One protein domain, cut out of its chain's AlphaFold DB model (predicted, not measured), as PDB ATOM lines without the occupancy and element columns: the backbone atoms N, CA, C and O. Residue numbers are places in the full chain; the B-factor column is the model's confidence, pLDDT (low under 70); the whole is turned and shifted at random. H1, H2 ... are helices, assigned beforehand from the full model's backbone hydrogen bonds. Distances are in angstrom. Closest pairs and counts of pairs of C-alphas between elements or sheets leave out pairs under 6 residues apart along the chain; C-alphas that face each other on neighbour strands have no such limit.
ATOM      1  N   GLU A 268      15.706  16.043  58.972       86.94
ATOM      2  CA  GLU A 268      14.328  16.136  59.457       86.94
ATOM      3  C   GLU A 268      13.497  17.114  58.612       86.94
ATOM      4  O   GLU A 268      12.267  17.032  58.630       86.94
ATOM      5  N   THR A 269      14.161  18.025  57.887       88.69
ATOM      6  CA  THR A 269      13.553  19.008  56.984       88.69
ATOM      7  C   THR A 269      13.263  18.466  55.580       88.69
ATOM      8  O   THR A 269      12.615  19.159  54.802       88.69
ATOM      9  N   ASP A 270      13.661  17.228  55.256       93.25
ATOM     10  CA  ASP A 270      13.412  16.604  53.950       93.25
ATOM     11  C   ASP A 270      11.921  16.595  53.581       93.25
ATOM     12  O   ASP A 270      11.050  16.302  54.402       93.25
ATOM     13  N   VAL A 271      11.602  16.876  52.321       94.19
ATOM     14  CA  VAL A 271      10.216  16.991  51.859       94.19
ATOM     15  C   VAL A 271       9.504  15.638  51.907       94.19
ATOM     16  O   VAL A 271       8.382  15.565  52.405       94.19
ATOM     17  N   VAL A 272      10.144  14.560  51.448       93.19
ATOM     18  CA  VAL A 272       9.472  13.259  51.275       93.19
ATOM     19  C   VAL A 272       9.393  12.480  52.583       93.19
ATOM     20  O   VAL A 272       8.327  11.960  52.911       93.19
ATOM     21  N   PHE A 273      10.496  12.410  53.331       92.00
ATOM     22  CA  PHE A 273      10.601  11.580  54.536       92.00
ATOM     23  C   PHE A 273      10.734  12.373  55.836       92.00
ATOM     24  O   PHE A 273      10.682  11.784  56.917       92.00
ATOM     25  N   GLY A 274      10.920  13.690  55.756       91.19
ATOM     26  CA  GLY A 274      11.051  14.537  56.932       91.19
ATOM     27  C   GLY A 274       9.731  14.744  57.677       91.19
ATOM     28  O   GLY A 274       8.641  14.408  57.216       91.19
ATOM     29  N   ILE A 275       9.850  15.336  58.859       90.69
ATOM     30  CA  ILE A 275       8.723  15.679  59.741       90.69
ATOM     31  C   ILE A 275       8.752  17.145  60.180       90.69
ATOM     32  O   ILE A 275       7.745  17.662  60.655       90.69
ATOM     33  N   ALA A 276       9.893  17.822  60.027       90.50
ATOM     34  CA  ALA A 276      10.053  19.230  60.358       90.50
ATOM     35  C   ALA A 276       9.508  20.131  59.237       90.50
ATOM     36  O   ALA A 276       9.093  19.653  58.172       90.50
ATOM     37  N   GLN A 277       9.518  21.441  59.489       92.19
ATOM     38  CA  GLN A 277       9.193  22.445  58.480       92.19
ATOM     39  C   GLN A 277      10.166  22.367  57.301       92.19
ATOM     40  O   GLN A 277      11.367  22.146  57.471       92.19
ATOM     41  N   ILE A 278       9.616  22.526  56.101       93.19
ATOM     42  CA  ILE A 278      10.345  22.413  54.842       93.19
ATOM     43  C   ILE A 278      11.114  23.714  54.601       93.19
ATOM     44  O   ILE A 278      10.530  24.787  54.460       93.19
ATOM     45  N   THR A 279      12.441  23.611  54.542       91.25
ATOM     46  CA  THR A 279      13.352  24.742  54.313       91.25
ATOM     47  C   THR A 279      13.588  24.981  52.821       91.25
ATOM     48  O   THR A 279      13.460  24.064  52.007       91.25
ATOM     49  N   ARG A 280      14.033  26.181  52.425       89.94
ATOM     50  CA  ARG A 280      14.370  26.475  51.015       89.94
ATOM     51  C   ARG A 280      15.399  25.497  50.430       89.94
ATOM     52  O   ARG A 280      15.267  25.089  49.278       89.94
ATOM     53  N   LYS A 281      16.393  25.095  51.227       91.12
ATOM     54  CA  LYS A 281      17.421  24.123  50.824       91.12
ATOM     55  C   LYS A 281      16.820  22.741  50.558       91.12
ATOM     56  O   LYS A 281      17.127  22.135  49.535       91.12
ATOM     57  N   SER A 282      15.918  22.285  51.431       92.56
ATOM     58  CA  SER A 282      15.241  20.992  51.265       92.56
ATOM     59  C   SER A 282      14.376  20.932  49.999       92.56
ATOM     60  O   SER A 282      14.290  19.881  49.374       92.56
ATOM     61  N   ILE A 283      13.808  22.061  49.550       93.62
ATOM     62  CA  ILE A 283      13.051  22.136  48.288       93.62
ATOM     63  C   ILE A 283      13.960  21.886  47.083       93.62
ATOM     64  O   ILE A 283      13.559  21.176  46.163       93.62
ATOM     65  N   GLY A 284      15.181  22.429  47.094       92.44
ATOM     66  CA  GLY A 284      16.149  22.170  46.027       92.44
ATOM     67  C   GLY A 284      16.560  20.705  45.969       92.44
ATOM     68  O   GLY A 284      16.416  20.060  44.932       92.44
ATOM     69  N   MET A 285      16.921  20.139  47.123       93.12
ATOM     70  CA  MET A 285      17.235  18.712  47.235       93.12
ATOM     71  C   MET A 285      16.067  17.817  46.801       93.12
ATOM     72  O   MET A 285      16.271  16.780  46.175       93.12
ATOM     73  N   PHE A 286      14.834  18.225  47.099       95.19
ATOM     74  CA  PHE A 286      13.633  17.506  46.694       95.19
ATOM     75  C   PHE A 286      13.441  17.488  45.175       95.19
ATOM     76  O   PHE A 286      13.125  16.435  44.624       95.19
ATOM     77  N   VAL A 287      13.645  18.615  44.487       95.19
ATOM     78  CA  VAL A 287      13.531  18.675  43.019       95.19
ATOM     79  C   VAL A 287      14.627  17.854  42.346       95.19
ATOM     80  O   VAL A 287      14.357  17.179  41.354       95.19
ATOM     81  N   GLU A 288      15.836  17.865  42.901       93.38
ATOM     82  CA  GLU A 288      16.963  17.074  42.403       93.38
ATOM     83  C   GLU A 288      16.739  15.565  42.583       93.38
ATOM     84  O   GLU A 288      16.940  14.790  41.646       93.38
ATOM     85  N   ALA A 289      16.286  15.138  43.767       93.69
ATOM     86  CA  ALA A 289      16.091  13.726  44.091       93.69
ATOM     87  C   ALA A 289      14.795  13.141  43.502       93.69
ATOM     88  O   ALA A 289      14.775  11.989  43.058       93.69
ATOM     89  N   TYR A 290      13.715  13.926  43.478       95.44
ATOM     90  CA  TYR A 290      12.365  13.486  43.110       95.44
ATOM     91  C   TYR A 290      11.676  14.463  42.139       95.44
ATOM     92  O   TYR A 290      10.597  14.993  42.440       95.44
ATOM     93  N   PRO A 291      12.229  14.678  40.928       94.94
ATOM     94  CA  PRO A 291      11.670  15.628  39.962       94.94
ATOM     95  C   PRO A 291      10.256  15.245  39.503       94.94
ATOM     96  O   PRO A 291       9.441  16.100  39.167       94.94
ATOM     97  N   ASP A 292       9.926  13.954  39.511       94.38
ATOM     98  CA  ASP A 292       8.601  13.463  39.147       94.38
ATOM     99  C   ASP A 292       7.542  13.846  40.187       94.38
ATOM    100  O   ASP A 292       6.461  14.316  39.841       94.38
ATOM    101  N   SER A 293       7.863  13.686  41.467       94.75
ATOM    102  CA  SER A 293       6.988  14.027  42.585       94.75
ATOM    103  C   SER A 293       6.836  15.537  42.722       94.75
ATOM    104  O   SER A 293       5.724  16.013  42.948       94.75
ATOM    105  N   ALA A 294       7.907  16.295  42.472       94.81
ATOM    106  CA  ALA A 294       7.850  17.747  42.378       94.81
ATOM    107  C   ALA A 294       6.861  18.211  41.295       94.81
ATOM    108  O   ALA A 294       5.978  19.026  41.569       94.81
ATOM    109  N   LEU A 295       6.935  17.643  40.088       94.12
ATOM    110  CA  LEU A 295       6.003  17.988  39.011       94.12
ATOM    111  C   LEU A 295       4.566  17.549  39.310       94.12
ATOM    112  O   LEU A 295       3.634  18.318  39.066       94.12
ATOM    113  N   ARG A 296       4.359  16.359  39.892       94.44
ATOM    114  CA  ARG A 296       3.017  15.918  40.318       94.44
ATOM    115  C   ARG A 296       2.417  16.856  41.364       94.44
ATOM    116  O   ARG A 296       1.238  17.200  41.266       94.44
ATOM    117  N   TYR A 297       3.213  17.300  42.337       94.88
ATOM    118  CA  TYR A 297       2.782  18.264  43.349       94.88
ATOM    119  C   TYR A 297       2.418  19.612  42.724       94.88
ATOM    120  O   TYR A 297       1.347  20.155  43.014       94.88
ATOM    121  N   LEU A 298       3.278  20.111  41.832       94.00
ATOM    122  CA  LEU A 298       3.127  21.399  41.167       94.00
ATOM    123  C   LEU A 298       1.916  21.447  40.231       94.00
ATOM    124  O   LEU A 298       1.225  22.463  40.196       94.00
ATOM    125  N   LEU A 299       1.653  20.371  39.488       92.00
ATOM    126  CA  LEU A 299       0.599  20.311  38.471       92.00
ATOM    127  C   LEU A 299      -0.701  19.674  38.974       92.00
ATOM    128  O   LEU A 299      -1.705  19.724  38.265       92.00
ATOM    129  N   ARG A 300      -0.698  19.073  40.176       91.81
ATOM    130  CA  ARG A 300      -1.828  18.309  40.747       91.81
ATOM    131  C   ARG A 300      -2.370  17.245  39.777       91.81
ATOM    132  O   ARG A 300      -3.566  16.963  39.728       91.81
ATOM    133  N   ARG A 301      -1.477  16.662  38.976       91.69
ATOM    134  CA  ARG A 301      -1.780  15.652  37.956       91.69
ATOM    135  C   ARG A 301      -0.705  14.581  37.936       91.69
ATOM    136  O   ARG A 301       0.435  14.822  38.320       91.69
ATOM    137  N   ASN A 302      -1.078  13.402  37.454       91.94
ATOM    138  CA  ASN A 302      -0.124  12.346  37.147       91.94
ATOM    139  C   ASN A 302       0.747  12.717  35.941       91.94
ATOM    140  O   ASN A 302       0.398  13.590  35.145       91.94
ATOM    141  N   LEU A 303       1.847  11.978  35.764       89.25
ATOM    142  CA  LEU A 303       2.725  12.110  34.593       89.25
ATOM    143  C   LEU A 303       1.988  11.828  33.271       89.25
ATOM    144  O   LEU A 303       2.333  12.384  32.234       89.25
ATOM    145  N   ASP A 304       0.921  11.033  33.336       89.56
ATOM    146  CA  ASP A 304       0.053  10.715  32.200       89.56
ATOM    147  C   ASP A 304      -1.025  11.789  31.944       89.56
ATOM    148  O   ASP A 304      -1.925  11.590  31.132       89.56
ATOM    149  N   GLY A 305      -1.021  12.897  32.696       86.56
ATOM    150  CA  GLY A 305      -2.020  13.972  32.610       86.56
ATOM    151  C   GLY A 305      -3.367  13.666  33.280       86.56
ATOM    152  O   GLY A 305      -4.223  14.546  33.386       86.56
ATOM    153  N   ARG A 306      -3.563  12.439  33.776       92.12
ATOM    154  CA  ARG A 306      -4.749  12.033  34.550       92.12
ATOM    155  C   ARG A 306      -4.826  12.764  35.901       92.12
ATOM    156  O   ARG A 306      -3.783  13.184  36.413       92.12
ATOM    157  N   PRO A 307      -6.028  12.894  36.501       91.69
ATOM    158  CA  PRO A 307      -6.155  13.413  37.860       91.69
ATOM    159  C   PRO A 307      -5.322  12.581  38.835       91.69
ATOM    160  O   PRO A 307      -5.110  11.379  38.632       91.69
ATOM    161  N   LEU A 308      -4.821  13.253  39.865       92.44
ATOM    162  CA  LEU A 308      -3.984  12.641  40.877       92.44
ATOM    163  C   LEU A 308      -4.836  11.708  41.772       92.44
ATOM    164  O   LEU A 308      -5.958  12.067  42.120       92.44
ATOM    165  N   PRO A 309      -4.363  10.501  42.126       93.38
ATOM    166  CA  PRO A 309      -5.063   9.633  43.066       93.38
ATOM    167  C   PRO A 309      -5.118  10.256  44.471       93.38
ATOM    168  O   PRO A 309      -4.166  10.937  44.865       93.38
ATOM    169  N   PRO A 310      -6.160   9.953  45.270       93.00
ATOM    170  CA  PRO A 310      -6.357  10.564  46.589       93.00
ATOM    171  C   PRO A 310      -5.227  10.245  47.579       93.00
ATOM    172  O   PRO A 310      -4.946  11.022  48.483       93.00
ATOM    173  N   GLU A 311      -4.538   9.117  47.397       92.94
ATOM    174  CA  GLU A 311      -3.378   8.734  48.210       92.94
ATOM    175  C   GLU A 311      -2.226   9.735  48.068       92.94
ATOM    176  O   GLU A 311      -1.601  10.112  49.056       92.94
ATOM    177  N   PHE A 312      -1.973  10.215  46.847       92.88
ATOM    178  CA  PHE A 312      -0.950  11.228  46.600       92.88
ATOM    179  C   PHE A 312      -1.422  12.621  47.018       92.88
ATOM    180  O   PHE A 312      -0.609  13.419  47.472       92.88
ATOM    181  N   GLU A 313      -2.720  12.921  46.905       93.25
ATOM    182  CA  GLU A 313      -3.283  14.174  47.423       93.25
ATOM    183  C   GLU A 313      -3.077  14.293  48.935       93.25
ATOM    184  O   GLU A 313      -2.582  15.322  49.388       93.25
ATOM    185  N   ALA A 314      -3.321  13.223  49.696       94.62
ATOM    186  CA  ALA A 314      -3.071  13.200  51.137       94.62
ATOM    187  C   ALA A 314      -1.589  13.446  51.488       94.62
ATOM    188  O   ALA A 314      -1.279  14.154  52.445       94.62
ATOM    189  N   VAL A 315      -0.654  12.902  50.702       94.88
ATOM    190  CA  VAL A 315       0.785  13.175  50.876       94.88
ATOM    191  C   VAL A 315       1.111  14.635  50.540       94.88
ATOM    192  O   VAL A 315       1.874  15.290  51.246       94.88
ATOM    193  N   HIS A 316       0.506  15.182  49.488       94.44
ATOM    194  CA  HIS A 316       0.693  16.579  49.112       94.44
ATOM    195  C   HIS A 316       0.121  17.551  50.154       94.44
ATOM    196  O   HIS A 316       0.693  18.623  50.357       94.44
ATOM    197  N   GLU A 317      -0.982  17.204  50.815       94.31
ATOM    198  CA  GLU A 317      -1.510  17.961  51.954       94.31
ATOM    199  C   GLU A 317      -0.482  18.012  53.084       94.31
ATOM    200  O   GLU A 317      -0.135  19.102  53.525       94.31
ATOM    201  N   GLN A 318       0.131  16.877  53.439       94.31
ATOM    202  CA  GLN A 318       1.193  16.842  54.455       94.31
ATOM    203  C   GLN A 318       2.385  17.737  54.098       94.31
ATOM    204  O   GLN A 318       2.928  18.420  54.964       94.31
ATOM    205  N   TRP A 319       2.808  17.763  52.832       95.38
ATOM    206  CA  TRP A 319       3.873  18.676  52.402       95.38
ATOM    207  C   TRP A 319       3.444  20.141  52.510       95.38
ATOM    208  O   TRP A 319       4.243  20.987  52.907       95.38
ATOM    209  N   THR A 320       2.180  20.429  52.199       94.00
ATOM    210  CA  THR A 320       1.612  21.780  52.279       94.00
ATOM    211  C   THR A 320       1.537  22.258  53.730       94.00
ATOM    212  O   THR A 320       2.010  23.352  54.027       94.00
ATOM    213  N   ASP A 321       1.071  21.407  54.647       94.81
ATOM    214  CA  ASP A 321       1.027  21.679  56.090       94.81
ATOM    215  C   ASP A 321       2.421  21.935  56.682       94.81
ATOM    216  O   ASP A 321       2.581  22.685  57.646       94.81
ATOM    217  N   ARG A 322       3.456  21.327  56.089       93.38
ATOM    218  CA  ARG A 322       4.862  21.501  56.479       93.38
ATOM    219  C   ARG A 322       5.538  22.718  55.840       93.38
ATOM    220  O   ARG A 322       6.716  22.952  56.114       93.38
ATOM    221  N   GLY A 323       4.829  23.491  55.015       91.44
ATOM    222  CA  GLY A 323       5.324  24.738  54.421       91.44
ATOM    223  C   GLY A 323       5.851  24.625  52.986       91.44
ATOM    224  O   GLY A 323       6.434  25.585  52.471       91.44
ATOM    225  N   LEU A 324       5.649  23.492  52.300       94.81
ATOM    226  CA  LEU A 324       5.857  23.434  50.852       94.81
ATOM    227  C   LEU A 324       4.668  24.098  50.162       94.81
ATOM    228  O   LEU A 324       3.584  23.531  50.117       94.81
ATOM    229  N   SER A 325       4.867  25.280  49.586       93.81
ATOM    230  CA  SER A 325       3.865  25.898  48.718       93.81
ATOM    231  C   SER A 325       4.158  25.605  47.247       93.81
ATOM    232  O   SER A 325       5.312  25.479  46.822       93.81
ATOM    233  N   ARG A 326       3.101  25.532  46.426       92.56
ATOM    234  CA  ARG A 326       3.242  25.381  44.966       92.56
ATOM    235  C   ARG A 326       4.007  26.550  44.351       92.56
ATOM    236  O   ARG A 326       4.807  26.315  43.454       92.56
ATOM    237  N   GLY A 327       3.813  27.773  44.852       92.75
ATOM    238  CA  GLY A 327       4.549  28.958  44.405       92.75
ATOM    239  C   GLY A 327       6.050  28.874  44.698       92.75
ATOM    240  O   GLY A 327       6.864  29.138  43.813       92.75
ATOM    241  N   ARG A 328       6.435  28.417  45.899       92.50
ATOM    242  CA  ARG A 328       7.847  28.246  46.285       92.50
ATOM    243  C   ARG A 328       8.532  27.172  45.436       92.50
ATOM    244  O   ARG A 328       9.644  27.392  44.958       92.50
ATOM    245  N   LEU A 329       7.841  26.059  45.172       94.25
ATOM    246  CA  LEU A 329       8.326  25.021  44.260       94.25
ATOM    247  C   LEU A 329       8.402  25.515  42.804       94.25
ATOM    248  O   LEU A 329       9.389  25.249  42.125       94.25
ATOM    249  N   LYS A 330       7.389  26.263  42.337       94.69
ATOM    250  CA  LYS A 330       7.346  26.862  40.993       94.69
ATOM    251  C   LYS A 330       8.543  27.780  40.766       94.69
ATOM    252  O   LYS A 330       9.244  27.593  39.781       94.69
ATOM    253  N   ARG A 331       8.808  28.725  41.678       94.69
ATOM    254  CA  ARG A 331       9.974  29.623  41.581       94.69
ATOM    255  C   ARG A 331      11.276  28.844  41.504       94.69
ATOM    256  O   ARG A 331      12.066  29.094  40.605       94.69
ATOM    257  N   HIS A 332      11.469  27.866  42.391       94.00
ATOM    258  CA  HIS A 332      12.692  27.069  42.373       94.00
ATOM    259  C   HIS A 332      12.876  26.318  41.043       94.00
ATOM    260  O   HIS A 332      13.976  26.291  40.499       94.00
ATOM    261  N   LEU A 333      11.797  25.758  40.484       94.12
ATOM    262  CA  LEU A 333      11.833  25.090  39.183       94.12
ATOM    263  C   LEU A 333      12.176  26.063  38.040       94.12
ATOM    264  O   LEU A 333      13.000  25.735  37.189       94.12
ATOM    265  N   LEU A 334      11.561  27.250  38.028       94.81
ATOM    266  CA  LEU A 334      11.829  28.291  37.030       94.81
ATOM    267  C   LEU A 334      13.287  28.762  37.096       94.81
ATOM    268  O   LEU A 334      13.942  28.835  36.058       94.81
ATOM    269  N   ASP A 335      13.822  28.981  38.299       94.69
ATOM    270  CA  ASP A 335      15.223  29.355  38.518       94.69
ATOM    271  C   ASP A 335      16.187  28.265  38.014       94.69
ATOM    272  O   ASP A 335      17.167  28.555  37.319       94.69
ATOM    273  N   LEU A 336      15.895  26.997  38.326       92.81
ATOM    274  CA  LEU A 336      16.715  25.840  37.950       92.81
ATOM    275  C   LEU A 336      16.778  25.650  36.428       92.81
ATOM    276  O   LEU A 336      17.851  25.414  35.853       92.81
ATOM    277  N   MET A 337      15.626  25.781  35.771       93.94
ATOM    278  CA  MET A 337      15.492  25.636  34.322       93.94
ATOM    279  C   MET A 337      15.828  26.913  33.547       93.94
ATOM    280  O   MET A 337      16.048  26.845  32.338       93.94
ATOM    281  N   LYS A 338      15.930  28.056  34.237       93.69
ATOM    282  CA  LYS A 338      16.043  29.399  33.646       93.69
ATOM    283  C   LYS A 338      14.879  29.708  32.703       93.69
ATOM    284  O   LYS A 338      15.077  30.230  31.607       93.69
ATOM    285  N   TRP A 339      13.677  29.340  33.127       94.31
ATOM    286  CA  TRP A 339      12.442  29.612  32.403       94.31
ATOM    287  C   TRP A 339      11.803  30.906  32.896       94.31
ATOM    288  O   TRP A 339      11.803  31.177  34.094       94.31
ATOM    289  N   GLU A 340      11.239  31.686  31.974       91.38
ATOM    290  CA  GLU A 340      10.384  32.829  32.324       91.38
ATOM    291  C   GLU A 340       9.038  32.329  32.865       91.38
ATOM    292  O   GLU A 340       8.586  32.774  33.914       91.38
ATOM    293  N   ASP A 341       8.469  31.319  32.201       91.94
ATOM    294  CA  ASP A 341       7.245  30.627  32.593       91.94
ATOM    295  C   ASP A 341       7.344  29.128  32.292       91.94
ATOM    296  O   ASP A 341       8.144  28.692  31.462       91.94
ATOM    297  N   ILE A 342       6.518  28.322  32.972       90.69
ATOM    298  CA  ILE A 342       6.477  26.873  32.739       90.69
ATOM    299  C   ILE A 342       5.950  26.632  31.318       90.69
ATOM    300  O   ILE A 342       4.832  27.065  31.021       90.69
ATOM    301  N   PRO A 343       6.705  25.934  30.453       91.06
ATOM    302  CA  PRO A 343       6.266  25.669  29.092       91.06
ATOM    303  C   PRO A 343       5.008  24.790  29.080       91.06
ATOM    304  O   PRO A 343       4.862  23.877  29.897       91.06
ATOM    305  N   ASP A 344       4.100  25.048  28.132       87.75
ATOM    306  CA  ASP A 344       2.869  24.266  27.955       87.75
ATOM    307  C   ASP A 344       3.149  22.961  27.195       87.75
ATOM    308  O   ASP A 344       2.790  22.779  26.031       87.75
ATOM    309  N   LEU A 345       3.882  22.074  27.862       90.56
ATOM    310  CA  LEU A 345       4.269  20.750  27.388       90.56
ATOM    311  C   LEU A 345       3.503  19.677  28.173       90.56
ATOM    312  O   LEU A 345       3.111  19.894  29.328       90.56
ATOM    313  N   PRO A 346       3.304  18.478  27.601       90.25
ATOM    314  CA  PRO A 346       2.763  17.374  28.372       90.25
ATOM    315  C   PRO A 346       3.716  17.012  29.525       90.25
ATOM    316  O   PRO A 346       4.939  17.096  29.410       90.25
ATOM    317  N   VAL A 347       3.151  16.569  30.654       90.44
ATOM    318  CA  VAL A 347       3.886  16.401  31.927       90.44
ATOM    319  C   VAL A 347       5.118  15.494  31.802       90.44
ATOM    320  O   VAL A 347       6.128  15.720  32.466       90.44
ATOM    321  N   HIS A 348       5.058  14.474  30.945       90.50
ATOM    322  CA  HIS A 348       6.172  13.557  30.717       90.50
ATOM    323  C   HIS A 348       7.332  14.189  29.926       90.50
ATOM    324  O   HIS A 348       8.486  13.870  30.212       90.50
ATOM    325  N   GLU A 349       7.059  15.092  28.978       93.12
ATOM    326  CA  GLU A 349       8.098  15.842  28.256       93.12
ATOM    327  C   GLU A 349       8.754  16.867  29.178       93.12
ATOM    328  O   GLU A 349       9.980  16.917  29.262       93.12
ATOM    329  N   LEU A 350       7.943  17.580  29.968       92.50
ATOM    330  CA  LEU A 350       8.427  18.506  30.993       92.50
ATOM    331  C   LEU A 350       9.364  17.803  31.988       92.50
ATOM    332  O   LEU A 350      10.434  18.310  32.322       92.50
ATOM    333  N   LEU A 351       9.000  16.594  32.430       94.00
ATOM    334  CA  LEU A 351       9.860  15.769  33.281       94.00
ATOM    335  C   LEU A 351      11.181  15.406  32.590       94.00
ATOM    336  O   LEU A 351      12.223  15.364  33.249       94.00
ATOM    337  N   GLY A 352      11.146  15.134  31.286       94.56
ATOM    338  CA  GLY A 352      12.334  14.884  30.474       94.56
ATOM    339  C   GLY A 352      13.280  16.084  30.450       94.56
ATOM    340  O   GLY A 352      14.475  15.917  30.693       94.56
ATOM    341  N   GLU A 353      12.748  17.290  30.243       94.62
ATOM    342  CA  GLU A 353      13.534  18.528  30.258       94.62
ATOM    343  C   GLU A 353      14.170  18.787  31.626       94.62
ATOM    344  O   GLU A 353      15.376  19.036  31.707       94.62
ATOM    345  N   VAL A 354      13.393  18.654  32.707       95.06
ATOM    346  CA  VAL A 354      13.887  18.849  34.080       95.06
ATOM    347  C   VAL A 354      14.998  17.853  34.405       95.06
ATOM    348  O   VAL A 354      16.068  18.250  34.865       95.06
ATOM    349  N   ARG A 355      14.806  16.562  34.110       95.25
ATOM    350  CA  ARG A 355      15.844  15.537  34.313       95.25
ATOM    351  C   ARG A 355      17.089  15.798  33.473       95.25
ATOM    352  O   ARG A 355      18.199  15.637  33.975       95.25
ATOM    353  N   GLY A 356      16.913  16.214  32.219       95.12
ATOM    354  CA  GLY A 356      18.016  16.596  31.343       95.12
ATOM    355  C   GLY A 356      18.826  17.746  31.937       95.12
ATOM    356  O   GLY A 356      20.054  17.679  31.983       95.12
ATOM    357  N   ARG A 357      18.155  18.771  32.471       94.06
ATOM    358  CA  ARG A 357      18.824  19.902  33.115       94.06
ATOM    359  C   ARG A 357      19.550  19.502  34.394       94.06
ATOM    360  O   ARG A 357      20.716  19.864  34.543       94.06
ATOM    361  N   LEU A 358      18.902  18.732  35.264       94.00
ATOM    362  CA  LEU A 358      19.508  18.197  36.486       94.00
ATOM    363  C   LEU A 358      20.778  17.399  36.173       94.00
ATOM    364  O   LEU A 358      21.811  17.626  36.794       94.00
ATOM    365  N   PHE A 359      20.739  16.554  35.140       94.94
ATOM    366  CA  PHE A 359      21.914  15.819  34.681       94.94
ATOM    367  C   PHE A 359      23.034  16.749  34.187       94.94
ATOM    368  O   PHE A 359      24.203  16.538  34.493       94.94
ATOM    369  N   THR A 360      22.709  17.812  33.441       94.19
ATOM    370  CA  THR A 360      23.738  18.777  33.010       94.19
ATOM    371  C   THR A 360      24.376  19.532  34.173       94.19
ATOM    372  O   THR A 360      25.561  19.838  34.093       94.19
ATOM    373  N   LEU A 361      23.618  19.819  35.234       90.81
ATOM    374  CA  LEU A 361      24.131  20.475  36.438       90.81
ATOM    375  C   LEU A 361      25.024  19.520  37.235       90.81
ATOM    376  O   LEU A 361      26.161  19.870  37.530       90.81
ATOM    377  N   SER A 362      24.590  18.272  37.446       89.94
ATOM    378  CA  SER A 362      25.410  17.275  38.146       89.94
ATOM    379  C   SER A 362      26.741  16.986  37.440       89.94
ATOM    380  O   SER A 362      27.733  16.667  38.089       89.94
ATOM    381  N   GLN A 363      26.777  17.111  36.108       91.00
ATOM    382  CA  GLN A 363      28.001  16.978  35.310       91.00
ATOM    383  C   GLN A 363      28.922  18.208  35.382       91.00
ATOM    384  O   GLN A 363      30.092  18.083  35.045       91.00
ATOM    385  N   GLN A 364      28.412  19.388  35.751       88.50
ATOM    386  CA  GLN A 364      29.217  20.608  35.914       88.50
ATOM    387  C   GLN A 364      29.883  20.692  37.291       88.50
ATOM    388  O   GLN A 364      30.930  21.323  37.411       88.50
ATOM    389  N   ASP A 365      29.282  20.059  38.298       77.69
ATOM    390  CA  ASP A 365      29.789  20.036  39.673       77.69
ATOM    391  C   ASP A 365      30.818  18.912  39.933       77.69
ATOM    392  O   ASP A 365      31.417  18.868  41.009       77.69
ATOM    393  N   SER A 366      31.024  18.011  38.959       67.06
ATOM    394  CA  SER A 366      32.056  16.953  38.965       67.06
ATOM    395  C   SER A 366      33.333  17.417  38.275       67.06
ATOM    396  O   SER A 366      34.428  17.094  38.792       67.06
TER     397      SER A 366
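This is residues 268 to 366 of the 366 residues of an uncharacterized protein of Deltaproteobacteria bacterium (UniProt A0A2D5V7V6). The longest helix, H5, forms one side of a compact cluster of steeply tilted helices; short H2 is in the middle, H4 packs on H1 and H2, and H3 is at the opposite side, near H2. The printed part has 99 residues with five named helices, H1 to H5 in order, and no named strand: all helix. The radius of gyration of the C-alphas is 13.2 A and the spans are 33 by 31 by 21 A.

H5, residues 347 to 364, is 26.0 A long and ends at C-alpha 364 (29.217, 20.608, 35.914). H1 is residues 280 to 289, from C-alpha 280 (14.370, 26.475, 51.015); H2 is 291 to 299, H3 310 to 321 and H4 326 to 337.

H5 touches H2 with residues 347 to 355 alone, closest C-alphas Asp 292 and Leu 351, 6.4 A. H4 touches H2, closest C-alphas Leu 298 and Arg 326, 5.5 A, at a steep tilt of 49 degrees. H4 touches H1, closest C-alphas Ile 283 and Leu 329, 6.8 A. H3 is apart from H5. In the five helices every O i to N i+4 pair is within hydrogen-bond range.

The printed part has no cut and no long link; pLDDT is under 70 at residue 366.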